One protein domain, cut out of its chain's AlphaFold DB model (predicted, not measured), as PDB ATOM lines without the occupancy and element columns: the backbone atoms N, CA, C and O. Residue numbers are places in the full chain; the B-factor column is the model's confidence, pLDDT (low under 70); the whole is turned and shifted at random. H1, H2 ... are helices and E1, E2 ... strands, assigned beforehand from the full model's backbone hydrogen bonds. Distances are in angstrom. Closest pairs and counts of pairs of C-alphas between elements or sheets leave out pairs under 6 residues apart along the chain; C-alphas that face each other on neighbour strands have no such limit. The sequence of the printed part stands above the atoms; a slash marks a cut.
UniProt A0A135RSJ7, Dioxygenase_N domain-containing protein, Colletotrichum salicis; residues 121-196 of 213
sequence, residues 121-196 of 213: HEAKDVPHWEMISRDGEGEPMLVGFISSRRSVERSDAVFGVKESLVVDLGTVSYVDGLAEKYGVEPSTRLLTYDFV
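This is residues 121 to 196 of the 213 residues of the protein "Dioxygenase_N domain-containing protein" of Colletotrichum salicis (UniProt A0A135RSJ7). With little regular structure, the model is a small sheet of three short strands from which two long unnamed stretches, residues 121 to 140 and 145 to 168, reach out; residues 133 to 138 and 155 to 160 stick out. The 76 printed residues hold E1, E2, H1 and E3 in that order, 16 residues in all; class and sheet, E1 E3 E2, are mixed. The whole is loose, radius of gyration of the C-alphas 14.5 A, spanning 37 by 34 by 28 A.

E1, residues 141 to 144, is parallel to E3, residues 189 to 192, at 25 degrees; N 142 and O 189 are 2.8 A apart. E2, residues 169 to 171, is antiparallel to E3 at 123 degrees; N 170 and O 190 are 2.8 A apart. H1, residues 178 to 182, only grazes the sheet; its O i to N i+4 pair is within hydrogen-bond range.

E1 begins at C-alpha 141 (351.962, 407.851, 393.628) and is 9.6 A long, E2 6.8 A, H1 6.2 A; E3, 10.0 A, ends at C-alpha 192 (354.954, 405.351, 403.787).

The farthest C-alphas, of Ala 157 and Glu 180, are 40.0 A apart. The printed part has no cut. The E1 to E2 link is long. Residues 144 to 154 have pLDDT under 70.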
ATOM      1  N   HIS A 121     374.177 413.805 390.736       83.44
ATOM      2  CA  HIS A 121     374.395 415.022 391.526       83.44
ATOM      3  C   HIS A 121     373.679 416.251 390.940       83.44
ATOM      4  O   HIS A 121     373.699 417.317 391.543       83.44
ATOM      5  N   GLU A 122     373.057 416.109 389.768       85.31
ATOM      6  CA  GLU A 122     372.366 417.188 389.052       85.31
ATOM      7  C   GLU A 122     370.855 417.212 389.334       85.31
ATOM      8  O   GLU A 122     370.094 417.897 388.645       85.31
ATOM      9  N   ALA A 123     370.395 416.444 390.329       83.88
ATOM     10  CA  ALA A 123     369.005 416.466 390.753       83.88
ATOM     11  C   ALA A 123     368.610 417.886 391.188       83.88
ATOM     12  O   ALA A 123     369.338 418.559 391.915       83.88
ATOM     13  N   LYS A 124     367.451 418.354 390.717       86.00
ATOM     14  CA  LYS A 124     366.928 419.667 391.100       86.00
ATOM     15  C   LYS A 124     366.286 419.576 392.474       86.00
ATOM     16  O   LYS A 124     365.465 418.687 392.696       86.00
ATOM     17  N   ASP A 125     366.578 420.550 393.324       87.00
ATOM     18  CA  ASP A 125     365.850 420.721 394.575       87.00
ATOM     19  C   ASP A 125     364.373 420.983 394.279       87.00
ATOM     20  O   ASP A 125     364.015 421.850 393.473       87.00
ATOM     21  N   VAL A 126     363.515 420.215 394.940       85.19
ATOM     22  CA  VAL A 126     362.068 420.405 394.927       85.19
ATOM     23  C   VAL A 126     361.594 420.648 396.357       85.19
ATOM     24  O   VAL A 126     362.082 419.989 397.283       85.19
ATOM     25  N   PRO A 127     360.664 421.589 396.582       85.44
ATOM     26  CA  PRO A 127     360.060 421.746 397.890       85.44
ATOM     27  C   PRO A 127     359.332 420.472 398.321       85.44
ATOM     28  O   PRO A 127     358.917 419.635 397.516       85.44
ATOM     29  N   HIS A 128     359.150 420.342 399.629       79.81
ATOM     30  CA  HIS A 128     358.361 419.261 400.194       79.81
ATOM     31  C   HIS A 128     356.949 419.245 399.577       79.81
ATOM     32  O   HIS A 128     356.303 420.290 399.505       79.81
ATOM     33  N   TRP A 129     356.485 418.056 399.176       77.56
ATOM     34  CA  TRP A 129     355.202 417.793 398.500       77.56
ATOM     35  C   TRP A 129     355.090 418.196 397.026       77.56
ATOM     36  O   TRP A 129     353.999 418.116 396.468       77.56
ATOM     37  N   GLU A 130     356.186 418.572 396.368       82.56
ATOM     38  CA  GLU A 130     356.163 418.830 394.926       82.56
ATOM     39  C   GLU A 130     356.384 417.581 394.066       82.56
ATOM     40  O   GLU A 130     356.956 416.573 394.484       82.56
ATOM     41  N   MET A 131     355.908 417.667 392.823       82.25
ATOM     42  CA  MET A 131     355.993 416.592 391.845       82.25
ATOM     43  C   MET A 131     357.425 416.455 391.310       82.25
ATOM     44  O   MET A 131     358.001 417.401 390.769       82.25
ATOM     45  N   ILE A 132     357.992 415.253 391.433       84.94
ATOM     46  CA  ILE A 132     359.329 414.933 390.904       84.94
ATOM     47  C   ILE A 132     359.291 414.385 389.472       84.94
ATOM     48  O   ILE A 132     360.255 414.580 388.731       84.94
ATOM     49  N   SER A 133     358.183 413.751 389.064       82.50
ATOM     50  CA  SER A 133     357.960 413.337 387.672       82.50
ATOM     51  C   SER A 133     357.605 414.547 386.801       82.50
ATOM     52  O   SER A 133     356.923 415.471 387.241       82.50
ATOM     53  N   ARG A 134     358.110 414.570 385.566       80.25
ATOM     54  CA  ARG A 134     357.913 415.682 384.617       80.25
ATOM     55  C   ARG A 134     357.576 415.225 383.200       80.25
ATOM     56  O   ARG A 134     357.329 416.074 382.350       80.25
ATOM     57  N   ASP A 135     357.615 413.923 382.940       81.25
ATOM     58  CA  ASP A 135     357.344 413.336 381.626       81.25
ATOM     59  C   ASP A 135     355.854 413.027 381.417       81.25
ATOM     60  O   ASP A 135     355.418 412.941 380.274       81.25
ATOM     61  N   GLY A 136     355.068 412.951 382.498       76.00
ATOM     62  CA  GLY A 136     353.635 412.654 382.447       76.00
ATOM     63  C   GLY A 136     353.325 411.171 382.233       76.00
ATOM     64  O   GLY A 136     352.165 410.822 382.020       76.00
ATOM     65  N   GLU A 137     354.341 410.312 382.304       80.19
ATOM     66  CA  GLU A 137     354.222 408.869 382.123       80.19
ATOM     67  C   GLU A 137     354.147 408.161 383.490       80.19
ATOM     68  O   GLU A 137     354.820 408.542 384.451       80.19
ATOM     69  N   GLY A 138     353.338 407.099 383.585       79.19
ATOM     70  CA  GLY A 138     353.194 406.270 384.792       79.19
ATOM     71  C   GLY A 138     351.964 406.564 385.666       79.19
ATOM     72  O   GLY A 138     351.201 407.499 385.433       79.19
ATOM     73  N   GLU A 139     351.743 405.716 386.678       79.12
ATOM     74  CA  GLU A 139     350.654 405.885 387.652       79.12
ATOM     75  C   GLU A 139     351.063 406.867 388.767       79.12
ATOM     76  O   GLU A 139     352.114 406.674 389.389       79.12
ATOM     77  N   PRO A 140     350.247 407.891 389.084       79.75
ATOM     78  CA  PRO A 140     350.530 408.800 390.190       79.75
ATOM     79  C   PRO A 140     350.650 408.072 391.538       79.75
ATOM     80  O   PRO A 140     349.770 407.302 391.934       79.75
ATOM     81  N   MET A 141     351.719 408.366 392.280       81.00
ATOM     82  CA  MET A 141     351.962 407.851 393.628       81.00
ATOM     83  C   MET A 141     352.328 408.999 394.566       81.00
ATOM     84  O   MET A 141     353.230 409.784 394.279       81.00
ATOM     85  N   LEU A 142     351.649 409.068 395.710       74.75
ATOM     86  CA  LEU A 142     352.019 409.955 396.802       74.75
ATOM     87  C   LEU A 142     353.001 409.224 397.725       74.75
ATOM     88  O   LEU A 142     352.726 408.122 398.195       74.75
ATOM     89  N   VAL A 143     354.144 409.840 398.009       70.88
ATOM     90  CA  VAL A 143     355.120 409.311 398.970       70.88
ATOM     91  C   VAL A 143     354.988 410.112 400.262       70.88
ATOM     92  O   VAL A 143     355.377 411.276 400.324       70.88
ATOM     93  N   GLY A 144     354.369 409.503 401.269       53.75
ATOM     94  CA  GLY A 144     354.302 409.992 402.643       53.75
ATOM     95  C   GLY A 144     355.258 409.222 403.559       53.75
ATOM     96  O   GLY A 144     356.030 408.379 403.121       53.75
ATOM     97  N   PHE A 145     355.209 409.486 404.858       53.34
ATOM     98  CA  PHE A 145     356.004 408.797 405.883       53.34
ATOM     99  C   PHE A 145     355.017 408.387 407.003       53.34
ATOM    100  O   PHE A 145     354.260 409.274 407.382       53.34
ATOM    101  N   ILE A 146     354.930 407.089 407.397       35.75
ATOM    102  CA  ILE A 146     354.120 406.404 408.478       35.75
ATOM    103  C   ILE A 146     353.798 404.899 408.152       35.75
ATOM    104  O   ILE A 146     352.984 404.601 407.289       35.75
ATOM    105  N   SER A 147     354.341 403.921 408.891       35.94
ATOM    106  CA  SER A 147     354.413 402.462 408.562       35.94
ATOM    107  C   SER A 147     353.151 401.634 408.154       35.94
ATOM    108  O   SER A 147     352.116 401.735 408.812       35.94
ATOM    109  N   SER A 148     353.310 400.652 407.236       35.84
ATOM    110  CA  SER A 148     352.604 399.329 407.180       35.84
ATOM    111  C   SER A 148     353.320 398.330 406.220       35.84
ATOM    112  O   SER A 148     354.099 398.771 405.379       35.84
ATOM    113  N   ARG A 149     353.120 396.994 406.348       39.75
ATOM    114  CA  ARG A 149     353.984 395.891 405.811       39.75
ATOM    115  C   ARG A 149     353.267 394.715 405.091       39.75
ATOM    116  O   ARG A 149     352.494 394.008 405.747       39.75
ATOM    117  N   ARG A 150     353.694 394.357 403.857       41.09
ATOM    118  CA  ARG A 150     353.529 393.031 403.202       41.09
ATOM    119  C   ARG A 150     354.195 392.875 401.809       41.09
ATOM    120  O   ARG A 150     354.334 393.803 401.031       41.09
ATOM    121  N   SER A 151     354.497 391.599 401.516       44.00
ATOM    122  CA  SER A 151     354.903 390.948 400.249       44.00
ATOM    123  C   SER A 151     356.238 391.370 399.603       44.00
ATOM    124  O   SER A 151     356.340 392.410 398.972       44.00
ATOM    125  N   VAL A 152     357.244 390.488 399.702       53.03
ATOM    126  CA  VAL A 152     358.633 390.702 399.246       53.03
ATOM    127  C   VAL A 152     358.943 389.891 397.982       53.03
ATOM    128  O   VAL A 152     358.688 388.682 397.958       53.03
ATOM    129  N   GLU A 153     359.573 390.510 396.984       58.00
ATOM    130  CA  GLU A 153     360.239 389.806 395.879       58.00
ATOM    131  C   GLU A 153     361.547 389.168 396.374       58.00
ATOM    132  O   GLU A 153     362.418 389.837 396.925       58.00
ATOM    133  N   ARG A 154     361.678 387.844 396.236       64.06
ATOM    134  CA  ARG A 154     362.760 387.056 396.870       64.06
ATOM    135  C   ARG A 154     363.972 386.794 395.969       64.06
ATOM    136  O   ARG A 154     364.874 386.072 396.383       64.06
ATOM    137  N   SER A 155     363.976 387.311 394.744       70.19
ATOM    138  CA  SER A 155     364.929 386.937 393.690       70.19
ATOM    139  C   SER A 155     365.566 388.150 393.010       70.19
ATOM    140  O   SER A 155     365.726 388.158 391.791       70.19
ATOM    141  N   ASP A 156     365.887 389.183 393.786       72.44
ATOM    142  CA  ASP A 156     366.620 390.344 393.286       72.44
ATOM    143  C   ASP A 156     368.018 389.932 392.794       72.44
ATOM    144  O   ASP A 156     368.799 389.342 393.544       72.44
ATOM    145  N   ALA A 157     368.326 390.254 391.537       71.94
ATOM    146  CA  ALA A 157     369.582 389.914 390.872       71.94
ATOM    147  C   ALA A 157     370.807 390.626 391.473       71.94
ATOM    148  O   ALA A 157     371.930 390.185 391.238       71.94
ATOM    149  N   VAL A 158     370.594 391.705 392.239       75.88
ATOM    150  CA  VAL A 158     371.660 392.458 392.925       75.88
ATOM    151  C   VAL A 158     371.570 392.379 394.453       75.88
ATOM    152  O   VAL A 158     372.326 393.045 395.159       75.88
ATOM    153  N   PHE A 159     370.676 391.528 394.974       76.50
ATOM    154  CA  PHE A 159     370.515 391.235 396.404       76.50
ATOM    155  C   PHE A 159     370.214 392.459 397.295       76.50
ATOM    156  O   PHE A 159     370.399 392.403 398.510       76.50
ATOM    157  N   GLY A 160     369.739 393.567 396.725       71.38
ATOM    158  CA  GLY A 160     369.463 394.822 397.422       71.38
ATOM    159  C   GLY A 160     368.211 394.793 398.303       71.38
ATOM    160  O   GLY A 160     368.038 395.679 399.147       71.38
ATOM    161  N   VAL A 161     367.350 393.781 398.149       75.19
ATOM    162  CA  VAL A 161     366.135 393.612 398.956       75.19
ATOM    163  C   VAL A 161     366.470 393.213 400.395       75.19
ATOM    164  O   VAL A 161     367.015 392.144 400.669       75.19
ATOM    165  N   LYS A 162     366.043 394.052 401.343       73.94
ATOM    166  CA  LYS A 162     366.089 393.780 402.785       73.94
ATOM    167  C   LYS A 162     364.682 393.822 403.359       73.94
ATOM    168  O   LYS A 162     363.918 394.730 403.057       73.94
ATOM    169  N   GLU A 163     364.343 392.875 404.233       76.62
ATOM    170  CA  GLU A 163     362.992 392.762 404.811       76.62
ATOM    171  C   GLU A 163     362.539 394.043 405.542       76.62
ATOM    172  O   GLU A 163     361.366 394.407 405.530       76.62
ATOM    173  N   SER A 164     363.473 394.754 406.172       76.81
ATOM    174  CA  SER A 164     363.250 396.040 406.845       76.81
ATOM    175  C   SER A 164     362.938 397.206 405.897       76.81
ATOM    176  O   SER A 164     362.410 398.220 406.353       76.81
ATOM    177  N   LEU A 165     363.259 397.076 404.607       77.12
ATOM    178  CA  LEU A 165     363.013 398.082 403.570       77.12
ATOM    179  C   LEU A 165     361.750 397.788 402.749       77.12
ATOM    180  O   LEU A 165     361.383 398.584 401.892       77.12
ATOM    181  N   VAL A 166     361.075 396.662 402.995       75.88
ATOM    182  CA  VAL A 166     359.837 396.316 402.289       75.88
ATOM    183  C   VAL A 166     358.649 396.990 402.968       75.88
ATOM    184  O   VAL A 166     358.417 396.808 404.166       75.88
ATOM    185  N   VAL A 167     357.888 397.745 402.176       74.25
ATOM    186  CA  VAL A 167     356.785 398.607 402.617       74.25
ATOM    187  C   VAL A 167     355.525 398.278 401.830       74.25
ATOM    188  O   VAL A 167     355.591 398.080 400.618       74.25
ATOM    189  N   ASP A 168     354.375 398.262 402.506       76.44
ATOM    190  CA  ASP A 168     353.090 398.206 401.814       76.44
ATOM    191  C   ASP A 168     352.747 399.530 401.152       76.44
ATOM    192  O   ASP A 168     352.821 400.599 401.757       76.44
ATOM    193  N   LEU A 169     352.224 399.433 399.936       79.50
ATOM    194  CA  LEU A 169     351.536 400.549 399.315       79.50
ATOM    195  C   LEU A 169     350.084 400.575 399.794       79.50
ATOM    196  O   LEU A 169     349.290 399.705 399.433       79.50
ATOM    197  N   GLY A 170     349.739 401.599 400.567       84.69
ATOM    198  CA  GLY A 170     348.359 401.955 400.861       84.69
ATOM    199  C   GLY A 170     347.738 402.808 399.750       84.69
ATOM    200  O   GLY A 170     348.285 402.963 398.656       84.69
ATOM    201  N   THR A 171     346.589 403.394 400.055       88.31
ATOM    202  CA  THR A 171     345.954 404.484 399.314       88.31
ATOM    203  C   THR A 171     345.839 405.732 400.188       88.31
ATOM    204  O   THR A 171     345.822 405.650 401.417       88.31
ATOM    205  N   VAL A 172     345.738 406.906 399.567       87.38
ATOM    206  CA  VAL A 172     345.608 408.195 400.269       87.38
ATOM    207  C   VAL A 172     344.412 408.211 401.228       87.38
ATOM    208  O   VAL A 172     344.488 408.828 402.287       87.38
ATOM    209  N   SER A 173     343.348 407.466 400.918       85.62
ATOM    210  CA  SER A 173     342.178 407.292 401.783       85.62
ATOM    211  C   SER A 173     342.473 406.728 403.181       85.62
ATOM    212  O   SER A 173     341.600 406.801 404.036       85.62
ATOM    213  N   TYR A 174     343.648 406.137 403.429       82.38
ATOM    214  CA  TYR A 174     344.023 405.670 404.772       82.38
ATOM    215  C   TYR A 174     344.398 406.802 405.735       82.38
ATOM    216  O   TYR A 174     344.496 406.557 406.937       82.38
ATOM    217  N   VAL A 175     344.635 408.015 405.231       81.69
ATOM    218  CA  VAL A 175     345.024 409.171 406.041       81.69
ATOM    219  C   VAL A 175     344.010 410.291 405.833       81.69
ATOM    220  O   VAL A 175     343.928 410.889 404.757       81.69
ATOM    221  N   ASP A 176     343.246 410.589 406.882       85.81
ATOM    222  CA  ASP A 176     342.187 411.599 406.841       85.81
ATOM    223  C   ASP A 176     342.726 412.981 406.432       85.81
ATOM    224  O   ASP A 176     343.754 413.452 406.925       85.81
ATOM    225  N   GLY A 177     342.022 413.637 405.504       84.00
ATOM    226  CA  GLY A 177     342.357 414.975 405.004       84.00
ATOM    227  C   GLY A 177     343.559 415.042 404.054       84.00
ATOM    228  O   GLY A 177     343.843 416.109 403.515       84.00
ATOM    229  N   LEU A 178     344.258 413.928 403.799       84.62
ATOM    230  CA  LEU A 178     345.445 413.906 402.938       84.62
ATOM    231  C   LEU A 178     345.097 414.159 401.459       84.62
ATOM    232  O   LEU A 178     345.805 414.899 400.779       84.62
ATOM    233  N   ALA A 179     343.980 413.590 400.997       86.50
ATOM    234  CA  ALA A 179     343.459 413.768 399.639       86.50
ATOM    235  C   ALA A 179     343.131 415.237 399.344       86.50
ATOM    236  O   ALA A 179     343.607 415.798 398.362       86.50
ATOM    237  N   GLU A 180     342.379 415.881 400.238       86.81
ATOM    238  CA  GLU A 180     341.977 417.285 400.109       86.81
ATOM    239  C   GLU A 180     343.173 418.228 400.223       86.81
ATOM    240  O   GLU A 180     343.311 419.159 399.433       86.81
ATOM    241  N   LYS A 181     344.073 417.957 401.177       83.19
ATOM    242  CA  LYS A 181     345.270 418.768 401.412       83.19
ATOM    243  C   LYS A 181     346.177 418.840 400.184       83.19
ATOM    244  O   LYS A 181     346.780 419.885 399.954       83.19
ATOM    245  N   TYR A 182     346.288 417.746 399.432       81.81
ATOM    246  CA  TYR A 182     347.191 417.657 398.282       81.81
ATOM    247  C   TYR A 182     346.479 417.583 396.930       81.81
ATOM    248  O   TYR A 182     347.144 417.456 395.909       81.81
ATOM    249  N   GLY A 183     345.147 417.698 396.905       85.38
ATOM    250  CA  GLY A 183     344.359 417.687 395.673       85.38
ATOM    251  C   GLY A 183     344.502 416.396 394.864       85.38
ATOM    252  O   GLY A 183     344.548 416.451 393.638       85.38
ATOM    253  N   VAL A 184     344.611 415.248 395.537       86.81
ATOM    254  CA  VAL A 184     344.769 413.930 394.902       86.81
ATOM    255  C   VAL A 184     343.565 413.039 395.182       86.81
ATOM    256  O   VAL A 184     342.915 413.156 396.220       86.81
ATOM    257  N   GLU A 185     343.286 412.105 394.274       89.50
ATOM    258  CA  GLU A 185     342.185 411.155 394.440       89.50
ATOM    259  C   GLU A 185     342.418 410.248 395.663       89.50
ATOM    260  O   GLU A 185     343.543 409.772 395.856       89.50
ATOM    261  N   PRO A 186     341.384 409.917 396.461       88.88
ATOM    262  CA  PRO A 186     341.524 409.021 397.613       88.88
ATOM    263  C   PRO A 186     342.088 407.633 397.265       88.88
ATOM    264  O   PRO A 186     342.707 406.989 398.112       88.88
ATOM    265  N   SER A 187     341.903 407.177 396.023       89.69
ATOM    266  CA  SER A 187     342.438 405.911 395.504       89.69
ATOM    267  C   SER A 187     343.910 405.973 395.085       89.69
ATOM    268  O   SER A 187     344.479 404.936 394.746       89.69
ATOM    269  N   THR A 188     344.535 407.156 395.082       89.00
ATOM    270  CA  THR A 188     345.955 407.330 394.735       89.00
ATOM    271  C   THR A 188     346.818 406.477 395.657       89.00
ATOM    272  O   THR A 188     346.564 406.422 396.862       89.00
ATOM    273  N   ARG A 189     347.837 405.802 395.112       88.06
ATOM    274  CA  ARG A 189     348.735 404.954 395.907       88.06
ATOM    275  C   ARG A 189     349.552 405.807 396.871       88.06
ATOM    276  O   ARG A 189     350.018 406.882 396.507       88.06
ATOM    277  N   LEU A 190     349.724 405.304 398.087       85.56
ATOM    278  CA  LEU A 190     350.454 405.946 399.168       85.56
ATOM    279  C   LEU A 190     351.577 405.018 399.644       85.56
ATOM    280  O   LEU A 190     351.299 403.929 400.145       85.56
ATOM    281  N   LEU A 191     352.830 405.448 399.498       84.88
ATOM    282  CA  LEU A 191     353.983 404.804 400.135       84.88
ATOM    283  C   LEU A 191     354.285 405.513 401.444       84.88
ATOM    284  O   LEU A 191     354.270 406.741 401.474       84.88
ATOM    285  N   THR A 192     354.599 404.763 402.497       79.69
ATOM    286  CA  THR A 192     354.954 405.351 403.787       79.69
ATOM    287  C   THR A 192     356.131 404.686 404.501       79.69
ATOM    288  O   THR A 192     356.117 403.490 404.778       79.69
ATOM    289  N   TYR A 193     357.152 405.468 404.872       81.12
ATOM    290  CA  TYR A 193     358.364 404.937 405.508       81.12
ATOM    291  C   TYR A 193     358.932 405.840 406.610       81.12
ATOM    292  O   TYR A 193     358.950 407.049 406.446       81.12
ATOM    293  N   ASP A 194     359.435 405.273 407.709       81.81
ATOM    294  CA  ASP A 194     360.071 406.042 408.788       81.81
ATOM    295  C   ASP A 194     361.588 405.820 408.762       81.81
ATOM    296  O   ASP A 194     362.078 404.714 409.005       81.81
ATOM    297  N   PHE A 195     362.342 406.882 408.472       83.19
ATOM    298  CA  PHE A 195     363.799 406.828 408.478       83.19
ATOM    299  C   PHE A 195     364.346 407.004 409.894       83.19
ATOM    300  O   PHE A 195     364.089 408.006 410.559       83.19
ATOM    301  N   VAL A 196     365.155 406.045 410.336       84.12
ATOM    302  CA  VAL A 196     365.875 406.101 411.607       84.12
ATOM    303  C   VAL A 196     367.361 406.204 411.309       84.12
ATOM    304  O   VAL A 196     367.974 405.259 410.806       84.12
TER     305      VAL A 196